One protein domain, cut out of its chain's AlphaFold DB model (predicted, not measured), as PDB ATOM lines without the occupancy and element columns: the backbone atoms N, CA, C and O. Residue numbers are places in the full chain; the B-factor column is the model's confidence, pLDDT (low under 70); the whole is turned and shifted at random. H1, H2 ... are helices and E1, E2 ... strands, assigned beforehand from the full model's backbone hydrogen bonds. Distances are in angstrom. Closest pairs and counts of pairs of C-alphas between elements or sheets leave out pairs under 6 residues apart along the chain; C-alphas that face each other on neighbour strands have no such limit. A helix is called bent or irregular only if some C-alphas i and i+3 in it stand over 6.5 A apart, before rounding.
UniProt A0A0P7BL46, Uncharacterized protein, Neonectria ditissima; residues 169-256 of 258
ATOM      1  N   GLN A 169       1.527  -0.759  23.050       78.19
ATOM      2  CA  GLN A 169       1.764  -0.671  21.610       78.19
ATOM      3  C   GLN A 169       1.717  -2.049  20.933       78.19
ATOM      4  O   GLN A 169       1.062  -2.213  19.900       78.19
ATOM      5  N   LEU A 170       2.395  -3.043  21.512       76.00
ATOM      6  CA  LEU A 170       2.453  -4.399  20.973       76.00
ATOM      7  C   LEU A 170       1.066  -5.041  20.961       76.00
ATOM      8  O   LEU A 170       0.621  -5.508  19.917       76.00
ATOM      9  N   ASN A 171       0.344  -4.984  22.084       77.38
ATOM     10  CA  ASN A 171      -1.012  -5.517  22.180       77.38
ATOM     11  C   ASN A 171      -1.980  -4.829  21.212       77.38
ATOM     12  O   ASN A 171      -2.797  -5.512  20.600       77.38
ATOM     13  N   SER A 172      -1.862  -3.515  21.011       79.50
ATOM     14  CA  SER A 172      -2.702  -2.787  20.049       79.50
ATOM     15  C   SER A 172      -2.455  -3.242  18.603       79.50
ATOM     16  O   SER A 172      -3.400  -3.386  17.819       79.50
ATOM     17  N   LYS A 173      -1.193  -3.528  18.247       79.06
ATOM     18  CA  LYS A 173      -0.810  -4.077  16.932       79.06
ATOM     19  C   LYS A 173      -1.296  -5.515  16.766       79.06
ATOM     20  O   LYS A 173      -1.908  -5.831  15.749       79.06
ATOM     21  N   THR A 174      -1.097  -6.356  17.781       78.06
ATOM     22  CA  THR A 174      -1.607  -7.732  17.818       78.06
ATOM     23  C   THR A 174      -3.125  -7.768  17.667       78.06
ATOM     24  O   THR A 174      -3.637  -8.530  16.849       78.06
ATOM     25  N   PHE A 175      -3.840  -6.927  18.415       81.00
ATOM     26  CA  PHE A 175      -5.289  -6.790  18.327       81.00
ATOM     27  C   PHE A 175      -5.716  -6.445  16.897       81.00
ATOM     28  O   PHE A 175      -6.449  -7.218  16.288       81.00
ATOM     29  N   SER A 176      -5.183  -5.352  16.344       84.31
ATOM     30  CA  SER A 176      -5.532  -4.875  14.999       84.31
ATOM     31  C   SER A 176      -5.264  -5.926  13.918       84.31
ATOM     32  O   SER A 176      -6.089  -6.112  13.021       84.31
ATOM     33  N   LEU A 177      -4.137  -6.641  14.010       84.12
ATOM     34  CA  LEU A 177      -3.777  -7.704  13.075       84.12
ATOM     35  C   LEU A 177      -4.762  -8.876  13.150       84.12
ATOM     36  O   LEU A 177      -5.336  -9.281  12.138       84.12
ATOM     37  N   LEU A 178      -4.992  -9.408  14.353       84.56
ATOM     38  CA  LEU A 178      -5.822 -10.596  14.539       84.56
ATOM     39  C   LEU A 178      -7.289 -10.330  14.207       84.56
ATOM     40  O   LEU A 178      -7.914 -11.162  13.551       84.56
ATOM     41  N   THR A 179      -7.836  -9.166  14.567       84.44
ATOM     42  CA  THR A 179      -9.212  -8.813  14.185       84.44
ATOM     43  C   THR A 179      -9.369  -8.602  12.682       84.44
ATOM     44  O   THR A 179     -10.452  -8.822  12.143       84.44
ATOM     45  N   SER A 180      -8.302  -8.196  11.988       87.44
ATOM     46  CA  SER A 180      -8.336  -7.980  10.538       87.44
ATOM     47  C   SER A 180      -8.198  -9.280   9.744       87.44
ATOM     48  O   SER A 180      -8.849  -9.423   8.710       87.44
ATOM     49  N   ASN A 181      -7.400 -10.236  10.232       86.25
ATOM     50  CA  ASN A 181      -7.017 -11.430   9.465       86.25
ATOM     51  C   ASN A 181      -7.670 -12.731   9.965       86.25
ATOM     52  O   ASN A 181      -7.816 -13.694   9.209       86.25
ATOM     53  N   VAL A 182      -8.156 -12.762  11.208       86.44
ATOM     54  CA  VAL A 182      -8.890 -13.897  11.793       86.44
ATOM     55  C   VAL A 182     -10.352 -13.513  12.034       86.44
ATOM     56  O   VAL A 182     -10.850 -13.544  13.154       86.44
ATOM     57  N   LYS A 183     -11.041 -13.134  10.950       80.25
ATOM     58  CA  LYS A 183     -12.415 -12.588  10.972       80.25
ATOM     59  C   LYS A 183     -13.488 -13.576  11.429       80.25
ATOM     60  O   LYS A 183     -14.531 -13.161  11.920       80.25
ATOM     61  N   ASP A 184     -13.228 -14.870  11.267       80.12
ATOM     62  CA  ASP A 184     -14.184 -15.941  11.572       80.12
ATOM     63  C   ASP A 184     -14.312 -16.195  13.088       80.12
ATOM     64  O   ASP A 184     -15.170 -16.960  13.525       80.12
ATOM     65  N   VAL A 185     -13.454 -15.558  13.896       79.56
ATOM     66  CA  VAL A 185     -13.387 -15.731  15.349       79.56
ATOM     67  C   VAL A 185     -13.592 -14.393  16.045       79.56
ATOM     68  O   VAL A 185     -12.905 -13.411  15.770       79.56
ATOM     69  N   ILE A 186     -14.538 -14.366  16.984       83.25
ATOM     70  CA  ILE A 186     -14.822 -13.187  17.801       83.25
ATOM     71  C   ILE A 186     -14.025 -13.290  19.099       83.25
ATOM     72  O   ILE A 186     -14.396 -14.020  20.020       83.25
ATOM     73  N   TRP A 187     -12.943 -12.523  19.161       84.75
ATOM     74  CA  TRP A 187     -12.053 -12.429  20.313       84.75
ATOM     75  C   TRP A 187     -12.725 -11.718  21.487       84.75
ATOM     76  O   TRP A 187     -13.418 -10.715  21.300       84.75
ATOM     77  N   GLN A 188     -12.488 -12.203  22.708       87.44
ATOM     78  CA  GLN A 188     -12.869 -11.448  23.897       87.44
ATOM     79  C   GLN A 188     -11.841 -10.349  24.144       87.44
ATOM     80  O   GLN A 188     -10.640 -10.607  24.162       87.44
ATOM     81  N   ILE A 189     -12.318  -9.123  24.331       87.69
ATOM     82  CA  ILE A 189     -11.477  -7.932  24.451       87.69
ATOM     83  C   ILE A 189     -11.590  -7.397  25.873       87.69
ATOM     84  O   ILE A 189     -12.684  -7.346  26.435       87.69
ATOM     85  N   VAL A 190     -10.463  -6.972  26.435       89.00
ATOM     86  CA  VAL A 190     -10.417  -6.213  27.685       89.00
ATOM     87  C   VAL A 190      -9.782  -4.855  27.430       89.00
ATOM     88  O   VAL A 190      -8.801  -4.737  26.694       89.00
ATOM     89  N   GLU A 191     -10.375  -3.826  28.022       91.31
ATOM     90  CA  GLU A 191      -9.780  -2.496  28.090       91.31
ATOM     91  C   GLU A 191      -8.784  -2.467  29.250       91.31
ATOM     92  O   GLU A 191      -9.056  -2.987  30.337       91.31
ATOM     93  N   LYS A 192      -7.608  -1.902  28.997       85.44
ATOM     94  CA  LYS A 192      -6.532  -1.759  29.967       85.44
ATOM     95  C   LYS A 192      -6.218  -0.289  30.177       85.44
ATOM     96  O   LYS A 192      -6.236   0.515  29.246       85.44
ATOM     97  N   GLU A 193      -5.900   0.016  31.424       86.44
ATOM     98  CA  GLU A 193      -5.488   1.332  31.886       86.44
ATOM     99  C   GLU A 193      -4.089   1.234  32.493       86.44
ATOM    100  O   GLU A 193      -3.680   0.189  33.008       86.44
ATOM    101  N   SER A 194      -3.354   2.336  32.435       84.00
ATOM    102  CA  SER A 194      -2.031   2.477  33.029       84.00
ATOM    103  C   SER A 194      -1.895   3.888  33.578       84.00
ATOM    104  O   SER A 194      -2.406   4.839  33.002       84.00
ATOM    105  N   SER A 195      -1.167   4.034  34.682       86.56
ATOM    106  CA  SER A 195      -0.800   5.359  35.188       86.56
ATOM    107  C   SER A 195       0.302   6.030  34.357       86.56
ATOM    108  O   SER A 195       0.545   7.217  34.537       86.56
ATOM    109  N   PHE A 196       0.975   5.281  33.478       84.94
ATOM    110  CA  PHE A 196       2.036   5.773  32.599       84.94
ATOM    111  C   PHE A 196       1.554   5.956  31.158       84.94
ATOM    112  O   PHE A 196       1.980   6.888  30.498       84.94
ATOM    113  N   VAL A 197       0.661   5.104  30.652       82.81
ATOM    114  CA  VAL A 197       0.099   5.277  29.302       82.81
ATOM    115  C   VAL A 197      -1.168   6.136  29.402       82.81
ATOM    116  O   VAL A 197      -2.118   5.696  30.047       82.81
ATOM    117  N   PRO A 198      -1.204   7.339  28.795       79.44
ATOM    118  CA  PRO A 198      -2.325   8.267  28.945       79.44
ATOM    119  C   PRO A 198      -3.607   7.733  28.300       79.44
ATOM    120  O   PRO A 198      -4.694   7.887  28.858       79.44
ATOM    121  N   ASP A 199      -3.471   7.066  27.155       82.62
ATOM    122  CA  ASP A 199      -4.592   6.478  26.440       82.62
ATOM    123  C   ASP A 199      -4.821   5.031  26.870       82.62
ATOM    124  O   ASP A 199      -3.899   4.211  26.949       82.62
ATOM    125  N   LYS A 200      -6.090   4.689  27.092       85.88
ATOM    126  CA  LYS A 200      -6.486   3.297  27.295       85.88
ATOM    127  C   LYS A 200      -6.199   2.488  26.037       85.88
ATOM    128  O   LYS A 200      -6.455   2.951  24.923       85.88
ATOM    129  N   TRP A 201      -5.759   1.246  26.207       85.00
ATOM    130  CA  TRP A 201      -5.595   0.320  25.086       85.00
ATOM    131  C   TRP A 201      -6.465  -0.919  25.255       85.00
ATOM    132  O   TRP A 201      -6.923  -1.259  26.346       85.00
ATOM    133  N   LYS A 202      -6.705  -1.599  24.137       84.75
ATOM    134  CA  LYS A 202      -7.456  -2.850  24.093       84.75
ATOM    135  C   LYS A 202      -6.509  -4.001  23.825       84.75
ATOM    136  O   LYS A 202      -5.604  -3.894  22.999       84.75
ATOM    137  N   GLU A 203      -6.753  -5.116  24.492       81.88
ATOM    138  CA  GLU A 203      -6.040  -6.359  24.237       81.88
ATOM    139  C   GLU A 203      -6.992  -7.552  24.237       81.88
ATOM    140  O   GLU A 203      -8.104  -7.501  24.767       81.88
ATOM    141  N   ILE A 204      -6.542  -8.639  23.613       81.81
ATOM    142  CA  ILE A 204      -7.264  -9.907  23.625       81.81
ATOM    143  C   ILE A 204      -7.128 -10.521  25.018       81.81
ATOM    144  O   ILE A 204      -6.017 -10.742  25.505       81.81
ATOM    145  N   ASN A 205      -8.263 -10.841  25.633       85.44
ATOM    146  CA  ASN A 205      -8.319 -11.677  26.821       85.44
ATOM    147  C   ASN A 205      -8.094 -13.130  26.400       85.44
ATOM    148  O   ASN A 205      -9.035 -13.831  26.025       85.44
ATOM    149  N   TRP A 206      -6.830 -13.546  26.401       77.88
ATOM    150  CA  TRP A 206      -6.425 -14.877  25.957       77.88
ATOM    151  C   TRP A 206      -7.047 -15.986  26.803       77.88
ATOM    152  O   TRP A 206      -7.479 -16.983  26.233       77.88
ATOM    153  N   ASP A 207      -7.164 -15.786  28.117       76.50
ATOM    154  CA  ASP A 207      -7.709 -16.778  29.045       76.50
ATOM    155  C   ASP A 207      -9.160 -17.111  28.697       76.50
ATOM    156  O   ASP A 207      -9.517 -18.263  28.453       76.50
ATOM    157  N   GLU A 208     -10.006 -16.087  28.611       82.81
ATOM    158  CA  GLU A 208     -11.418 -16.276  28.283       82.81
ATOM    159  C   GLU A 208     -11.621 -16.695  26.823       82.81
ATOM    160  O   GLU A 208     -12.502 -17.496  26.506       82.81
ATOM    161  N   THR A 209     -10.759 -16.219  25.926       82.00
ATOM    162  CA  THR A 209     -10.779 -16.635  24.525       82.00
ATOM    163  C   THR A 209     -10.486 -18.131  24.384       82.00
ATOM    164  O   THR A 209     -11.221 -18.812  23.678       82.00
ATOM    165  N   ILE A 210      -9.467 -18.672  25.058       79.69
ATOM    166  CA  ILE A 210      -9.127 -20.104  24.985       79.69
ATOM    167  C   ILE A 210     -10.228 -20.957  25.620       79.69
ATOM    168  O   ILE A 210     -10.578 -22.000  25.075       79.69
ATOM    169  N   LYS A 211     -10.835 -20.502  26.725       83.38
ATOM    170  CA  LYS A 211     -12.004 -21.184  27.311       83.38
ATOM    171  C   LYS A 211     -13.164 -21.282  26.318       83.38
ATOM    172  O   LYS A 211     -13.843 -22.305  26.266       83.38
ATOM    173  N   LYS A 212     -13.394 -20.223  25.538       85.31
ATOM    174  CA  LYS A 212     -14.461 -20.165  24.531       85.31
ATOM    175  C   LYS A 212     -14.120 -20.927  23.244       85.31
ATOM    176  O   LYS A 212     -15.032 -21.451  22.608       85.31
ATOM    177  N   TYR A 213     -12.840 -21.000  22.882       85.19
ATOM    178  CA  TYR A 213     -12.320 -21.661  21.680       85.19
ATOM    179  C   TYR A 213     -11.206 -22.664  22.050       85.19
ATOM    180  O   TYR A 213     -10.019 -22.378  21.846       85.19
ATOM    181  N   PRO A 214     -11.553 -23.836  22.626       82.12
ATOM    182  CA  PRO A 214     -10.575 -24.777  23.185       82.12
ATOM    183  C   PRO A 214      -9.592 -25.343  22.158       82.12
ATOM    184  O   PRO A 214      -8.470 -25.701  22.500       82.12
ATOM    185  N   ASP A 215      -9.976 -25.392  20.889       81.19
ATOM    186  CA  ASP A 215      -9.155 -25.778  19.745       81.19
ATOM    187  C   ASP A 215      -7.926 -24.873  19.549       81.19
ATOM    188  O   ASP A 215      -6.931 -25.311  18.976       81.19
ATOM    189  N   MET A 216      -7.907 -23.660  20.112       76.56
ATOM    190  CA  MET A 216      -6.681 -22.857  20.209       76.56
ATOM    191  C   MET A 216      -5.600 -23.458  21.113       76.56
ATOM    192  O   MET A 216      -4.456 -23.021  21.039       76.56
ATOM    193  N   SER A 217      -5.932 -24.414  21.980       73.69
ATOM    194  CA  SER A 217      -4.943 -25.091  22.827       73.69
ATOM    195  C   SER A 217      -4.254 -26.267  22.128       73.69
ATOM    196  O   SER A 217      -3.221 -26.732  22.606       73.69
ATOM    197  N   ASP A 218      -4.777 -26.716  20.979       76.81
ATOM    198  CA  ASP A 218      -4.199 -27.793  20.178       76.81
ATOM    199  C   ASP A 218      -3.304 -27.223  19.057       76.81
ATOM    200  O   ASP A 218      -3.818 -26.615  18.112       76.81
ATOM    201  N   PRO A 219      -1.976 -27.466  19.084       77.06
ATOM    202  CA  PRO A 219      -1.054 -27.008  18.045       77.06
ATOM    203  C   PRO A 219      -1.369 -27.530  16.634       77.06
ATOM    204  O   PRO A 219      -0.902 -26.980  15.630       77.06
ATOM    205  N   SER A 220      -2.128 -28.621  16.539       80.44
ATOM    206  CA  SER A 220      -2.525 -29.226  15.274       80.44
ATOM    207  C   SER A 220      -3.731 -28.531  14.632       80.44
ATOM    208  O   SER A 220      -3.912 -28.657  13.412       80.44
ATOM    209  N   SER A 221      -4.499 -27.750  15.401       84.19
ATOM    210  CA  SER A 221      -5.744 -27.139  14.941       84.19
ATOM    211  C   SER A 221      -5.517 -26.050  13.892       84.19
ATOM    212  O   SER A 221      -4.498 -25.351  13.855       84.19
ATOM    213  N   THR A 222      -6.505 -25.885  13.011       88.00
ATOM    214  CA  THR A 222      -6.485 -24.837  11.983       88.00
ATOM    215  C   THR A 222      -6.458 -23.445  12.610       88.00
ATOM    216  O   THR A 222      -5.726 -22.575  12.136       88.00
ATOM    217  N   LEU A 223      -7.216 -23.235  13.693       84.25
ATOM    218  CA  LEU A 223      -7.289 -21.949  14.377       84.25
ATOM    219  C   LEU A 223      -5.951 -21.582  15.030       84.25
ATOM    220  O   LEU A 223      -5.458 -20.475  14.809       84.25
ATOM    221  N   PHE A 224      -5.313 -22.520  15.738       82.44
ATOM    222  CA  PHE A 224      -3.981 -22.310  16.306       82.44
ATOM    223  C   PHE A 224      -2.970 -21.925  15.226       82.44
ATOM    224  O   PHE A 224      -2.250 -20.934  15.367       82.44
ATOM    225  N   LYS A 225      -2.936 -22.673  14.116       83.88
ATOM    226  CA  LYS A 225      -2.015 -22.415  13.000       83.88
ATOM    227  C   LYS A 225      -2.246 -21.042  12.371       83.88
ATOM    228  O   LYS A 225      -1.270 -20.343  12.109       83.88
ATOM    229  N   LYS A 226      -3.506 -20.639  12.168       86.31
ATOM    230  CA  LYS A 226      -3.873 -19.329  11.605       86.31
ATOM    231  C   LYS A 226      -3.430 -18.189  12.526       86.31
ATOM    232  O   LYS A 226      -2.697 -17.313  12.086       86.31
ATOM    233  N   VAL A 227      -3.777 -18.242  13.813       83.75
ATOM    234  CA  VAL A 227      -3.371 -17.231  14.811       83.75
ATOM    235  C   VAL A 227      -1.850 -17.147  14.929       83.75
ATOM    236  O   VAL A 227      -1.281 -16.060  14.908       83.75
ATOM    237  N   THR A 228      -1.180 -18.296  15.004       79.62
ATOM    238  CA  THR A 228       0.285 -18.381  15.087       79.62
ATOM    239  C   THR A 228       0.947 -17.781  13.849       79.62
ATOM    240  O   THR A 228       1.939 -17.067  13.976       79.62
ATOM    241  N   ALA A 229       0.412 -18.045  12.653       82.25
ATOM    242  CA  ALA A 229       0.928 -17.482  11.410       82.25
ATOM    243  C   ALA A 229       0.820 -15.951  11.389       82.25
ATOM    244  O   ALA A 229       1.800 -15.289  11.056       82.25
ATOM    245  N   GLU A 230      -0.312 -15.394  11.823       83.69
ATOM    246  CA  GLU A 230      -0.478 -13.942  11.943       83.69
ATOM    247  C   GLU A 230       0.503 -13.358  12.967       83.69
ATOM    248  O   GLU A 230       1.274 -12.457  12.648       83.69
ATOM    249  N   LEU A 231       0.578 -13.921  14.175       77.31
ATOM    250  CA  LEU A 231       1.495 -13.441  15.215       77.31
ATOM    251  C   LEU A 231       2.970 -13.477  14.778       77.31
ATOM    252  O   LEU A 231       3.747 -12.608  15.178       77.31
ATOM    253  N   ARG A 232       3.373 -14.421  13.915       75.31
ATOM    254  CA  ARG A 232       4.747 -14.472  13.370       75.31
ATOM    255  C   ARG A 232       5.119 -13.228  12.581       75.31
ATOM    256  O   ARG A 232       6.291 -12.866  12.592       75.31
ATOM    257  N   THR A 233       4.154 -12.560  11.955       74.00
ATOM    258  CA  THR A 233       4.412 -11.323  11.205       74.00
ATOM    259  C   THR A 233       4.872 -10.173  12.106       74.00
ATOM    260  O   THR A 233       5.652  -9.337  11.660       74.00
ATOM    261  N   LEU A 234       4.446 -10.158  13.376       67.81
ATOM    262  CA  LEU A 234       4.793  -9.116  14.347       67.81
ATOM    263  C   LEU A 234       5.953  -9.508  15.268       67.81
ATOM    264  O   LEU A 234       6.761  -8.658  15.622       67.81
ATOM    265  N   HIS A 235       6.036 -10.777  15.671       64.25
ATOM    266  CA  HIS A 235       6.969 -11.220  16.713       64.25
ATOM    267  C   HIS A 235       8.169 -12.024  16.172       64.25
ATOM    268  O   HIS A 235       9.127 -12.270  16.901       64.25
ATOM    269  N   GLY A 236       8.151 -12.451  14.905       63.94
ATOM    270  CA  GLY A 236       9.166 -13.350  14.347       63.94
ATOM    271  C   GLY A 236       9.084 -14.786  14.894       63.94
ATOM    272  O   GLY A 236       8.307 -15.101  15.794       63.94
ATOM    273  N   ASN A 237       9.882 -15.702  14.340       61.72
ATOM    274  CA  ASN A 237       9.693 -17.145  14.566       61.72
ATOM    275  C   ASN A 237       9.954 -17.606  16.017       61.72
ATOM    276  O   ASN A 237       9.146 -18.358  16.560       61.72
ATOM    277  N   ASN A 238      11.024 -17.130  16.664       55.56
ATOM    278  CA  ASN A 238      11.419 -17.601  18.003       55.56
ATOM    279  C   ASN A 238      10.545 -17.025  19.130       55.56
ATOM    280  O   ASN A 238      10.283 -17.699  20.125       55.56
ATOM    281  N   ALA A 239      10.068 -15.785  18.990       53.88
ATOM    282  CA  ALA A 239       9.261 -15.142  20.025       53.88
ATOM    283  C   ALA A 239       7.803 -15.625  20.018       53.88
ATOM    284  O   ALA A 239       7.159 -15.610  21.065       53.88
ATOM    285  N   VAL A 240       7.279 -16.100  18.879       54.56
ATOM    286  CA  VAL A 240       5.929 -16.691  18.797       54.56
ATOM    287  C   VAL A 240       5.838 -18.010  19.545       54.56
ATOM    288  O   VAL A 240       4.904 -18.206  20.319       54.56
ATOM    289  N   GLU A 241       6.812 -18.901  19.360       51.16
ATOM    290  CA  GLU A 241       6.814 -20.186  20.059       51.16
ATOM    291  C   GLU A 241       6.946 -19.985  21.572       51.16
ATOM    292  O   GLU A 241       6.276 -20.665  22.336       51.16
ATOM    293  N   LEU A 242       7.713 -18.984  22.015       48.31
ATOM    294  CA  LEU A 242       7.810 -18.618  23.427       48.31
ATOM    295  C   LEU A 242       6.551 -17.919  23.960       48.31
ATOM    296  O   LEU A 242       6.132 -18.231  25.063       48.31
ATOM    297  N   SER A 243       5.920 -17.001  23.224       50.31
ATOM    298  CA  SER A 243       4.781 -16.203  23.720       50.31
ATOM    299  C   SER A 243       3.448 -16.951  23.697       50.31
ATOM    300  O   SER A 243       2.706 -16.888  24.677       50.31
ATOM    301  N   VAL A 244       3.159 -17.701  22.631       52.00
ATOM    302  CA  VAL A 244       1.956 -18.541  22.545       52.00
ATOM    303  C   VAL A 244       2.068 -19.693  23.538       52.00
ATOM    304  O   VAL A 244       1.150 -19.911  24.320       52.00
ATOM    305  N   ARG A 245       3.222 -20.373  23.600       48.31
ATOM    306  CA  ARG A 245       3.439 -21.462  24.560       48.31
ATOM    307  C   ARG A 245       3.478 -20.963  25.998       48.31
ATOM    308  O   ARG A 245       2.948 -21.656  26.845       48.31
ATOM    309  N   ARG A 246       4.037 -19.786  26.297       49.81
ATOM    310  CA  ARG A 246       4.042 -19.228  27.662       49.81
ATOM    311  C   ARG A 246       2.657 -18.774  28.104       49.81
ATOM    312  O   ARG A 246       2.246 -19.160  29.185       49.81
ATOM    313  N   LYS A 247       1.883 -18.089  27.255       54.31
ATOM    314  CA  LYS A 247       0.486 -17.755  27.584       54.31
ATOM    315  C   LYS A 247      -0.387 -19.005  27.742       54.31
ATOM    316  O   LYS A 247      -1.188 -19.058  28.662       54.31
ATOM    317  N   VAL A 248      -0.204 -20.028  26.903       44.00
ATOM    318  CA  VAL A 248      -0.934 -21.307  27.019       44.00
ATOM    319  C   VAL A 248      -0.462 -22.137  28.229       44.00
ATOM    320  O   VAL A 248      -1.289 -22.695  28.940       44.00
ATOM    321  N   MET A 249       0.841 -22.209  28.517       40.12
ATOM    322  CA  MET A 249       1.402 -22.988  29.638       40.12
ATOM    323  C   MET A 249       1.194 -22.323  31.001       40.12
ATOM    324  O   MET A 249       0.928 -23.034  31.965       40.12
ATOM    325  N   ASP A 250       1.269 -20.991  31.098       44.75
ATOM    326  CA  ASP A 250       0.982 -20.262  32.343       44.75
ATOM    327  C   ASP A 250      -0.489 -20.488  32.772       44.75
ATOM    328  O   ASP A 250      -0.778 -20.580  33.964       44.75
ATOM    329  N   MET A 251      -1.410 -20.710  31.819       40.34
ATOM    330  CA  MET A 251      -2.795 -21.126  32.099       40.34
ATOM    331  C   MET A 251      -2.918 -22.595  32.528       40.34
ATOM    332  O   MET A 251      -3.714 -22.909  33.410       40.34
ATOM    333  N   VAL A 252      -2.135 -23.509  31.942       33.59
ATOM    334  CA  VAL A 252      -2.128 -24.926  32.355       33.59
ATOM    335  C   VAL A 252      -1.546 -25.078  33.764       33.59
ATOM    336  O   VAL A 252      -2.072 -25.856  34.557       33.59
ATOM    337  N   HIS A 253      -0.526 -24.297  34.133       33.62
ATOM    338  CA  HIS A 253       0.029 -24.331  35.489       33.62
ATOM    339  C   HIS A 253      -0.928 -23.795  36.564       33.62
ATOM    340  O   HIS A 253      -0.894 -24.299  37.683       33.62
ATOM    341  N   LEU A 254      -1.838 -22.872  36.236       33.59
ATOM    342  CA  LEU A 254      -2.900 -22.435  37.156       33.59
ATOM    343  C   LEU A 254      -4.032 -23.466  37.319       33.59
ATOM    344  O   LEU A 254      -4.739 -23.437  38.322       33.59
ATOM    345  N   CYS A 255      -4.180 -24.411  36.385       33.22
ATOM    346  CA  CYS A 255      -5.162 -25.497  36.473       33.22
ATOM    347  C   CYS A 255      -4.631 -26.763  37.178       33.22
ATOM    348  O   CYS A 255      -5.431 -27.619  37.549       33.22
ATOM    349  N   PHE A 256      -3.312 -26.889  37.379       29.64
ATOM    350  CA  PHE A 256      -2.677 -28.079  37.976       29.64
ATOM    351  C   PHE A 256      -1.657 -27.777  39.093       29.64
ATOM    352  O   PHE A 256      -0.941 -28.678  39.521       29.64
TER     353      PHE A 256
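What this domain is: This is residues 169 to 256 of the 258 residues of an uncharacterized protein of Neonectria ditissima (UniProt A0A0P7BL46). A two-strand hairpin, E1 and E2, has the helix H1 alongside E2, and the short helices H2 and H3 lead from it to a long bent helix, H4. The first arm of H4, H4a, packs on H1, and its second arm, H4b, folds back at a steep angle and passes near H2 and H3. The printed part has 88 residues with four named helices and two named strands, in the order H1, E1, E2, H2, H3, H4 along the chain; the sheet has the order E1, E2 and is antiparallel, and the class is mostly helix. The whole is compact, with a radius of gyration of the C-alphas of 13.2 A, and the C-alphas span 40 by 31 by 26 A.

How they stand to each other: Start with H1, residues 169 to 181, and look across to E2, residues 201 to 204: their closest C-alphas, those of Asn 171 and Glu 203, are 5.5 A apart. Next look at E1, residues 189 to 192, which forms an antiparallel hairpin with E2, their directions at 143 degrees. Here the C-alphas of residues 191 and 202 face each other at 4.6 A, and N 190 and O 203 are within hydrogen-bond range at 2.9 A, as are N 192 and O 201 at 2.8 A. After E2 comes H2, residues 206 to 212, then H3, residues 214 to 217; these two are close but not clearly touching, with the C-alphas of Ile 210 and Met 216 closest at 6.0 A. H4, residues 222 to 256, was assigned as one helix by its hydrogen bonds but is bent: C-alphas 234 and 237 are 9.4 A apart. Read it as two arms, H4a, residues 222 to 234, and H4b, residues 237 to 256. H4a and H3 touch only at the corner by their link, H4a with residues 223 to 224 alone; the closest C-alphas are those of Met 216 and Phe 224, 4.8 A apart. H4a touches H1, closest at the C-alphas of Leu 178 and Glu 230, 6.8 A apart; they run opposite ways at a steep tilt of 45 degrees. H4a, with residues 228 to 232 alone, touches residues 240 to 244 of H4b, opposite ways at a steep tilt of 52 degrees; C-alphas 232 and 240 are closest at 6.0 A. H4b is close to H2 but not clearly touching, with the C-alphas of Asp 207 and Met 251 closest at 7.2 A. H1 and H4b are apart. Every O i to N i+4 pair is within hydrogen-bond range in H1 and H2, 7 of 9 in H4a and 14 of 16 in H4b, while H3 is too short for such a pair.

Where its parts are: Find C-alpha 169 at (1.764, -0.671, 21.610); from there H1 runs 18.4 A to residue 181. E1, residues 189 to 192, is 9.6 A long, and E2 begins at C-alpha 201, (-5.595, 0.320, 25.086), and runs 10.5 A to residue 204. H2, residues 206 to 212, is 9.7 A long, and H3, residues 214 to 217, is 5.7 A long. H4a runs 19.5 A from residue 222 to 234; residues 235 and 236 belong to neither arm; H4b runs 28.6 A from residue 237 to C-alpha 256 at (-2.677, -28.079, 37.976).

The domain as a whole: The two C-alphas farthest apart are those of Ser 195, in the link between E1 and E2, and Ser 220, in the link between H3 and H4, at 39.9 A. The printed part has no cut, and no link in it is long. In this predicted model the mean pLDDT of the printed part is 73.4; look to residues 234 to 256 for the low confidence, each under 70, with a mean of 46 in H4b.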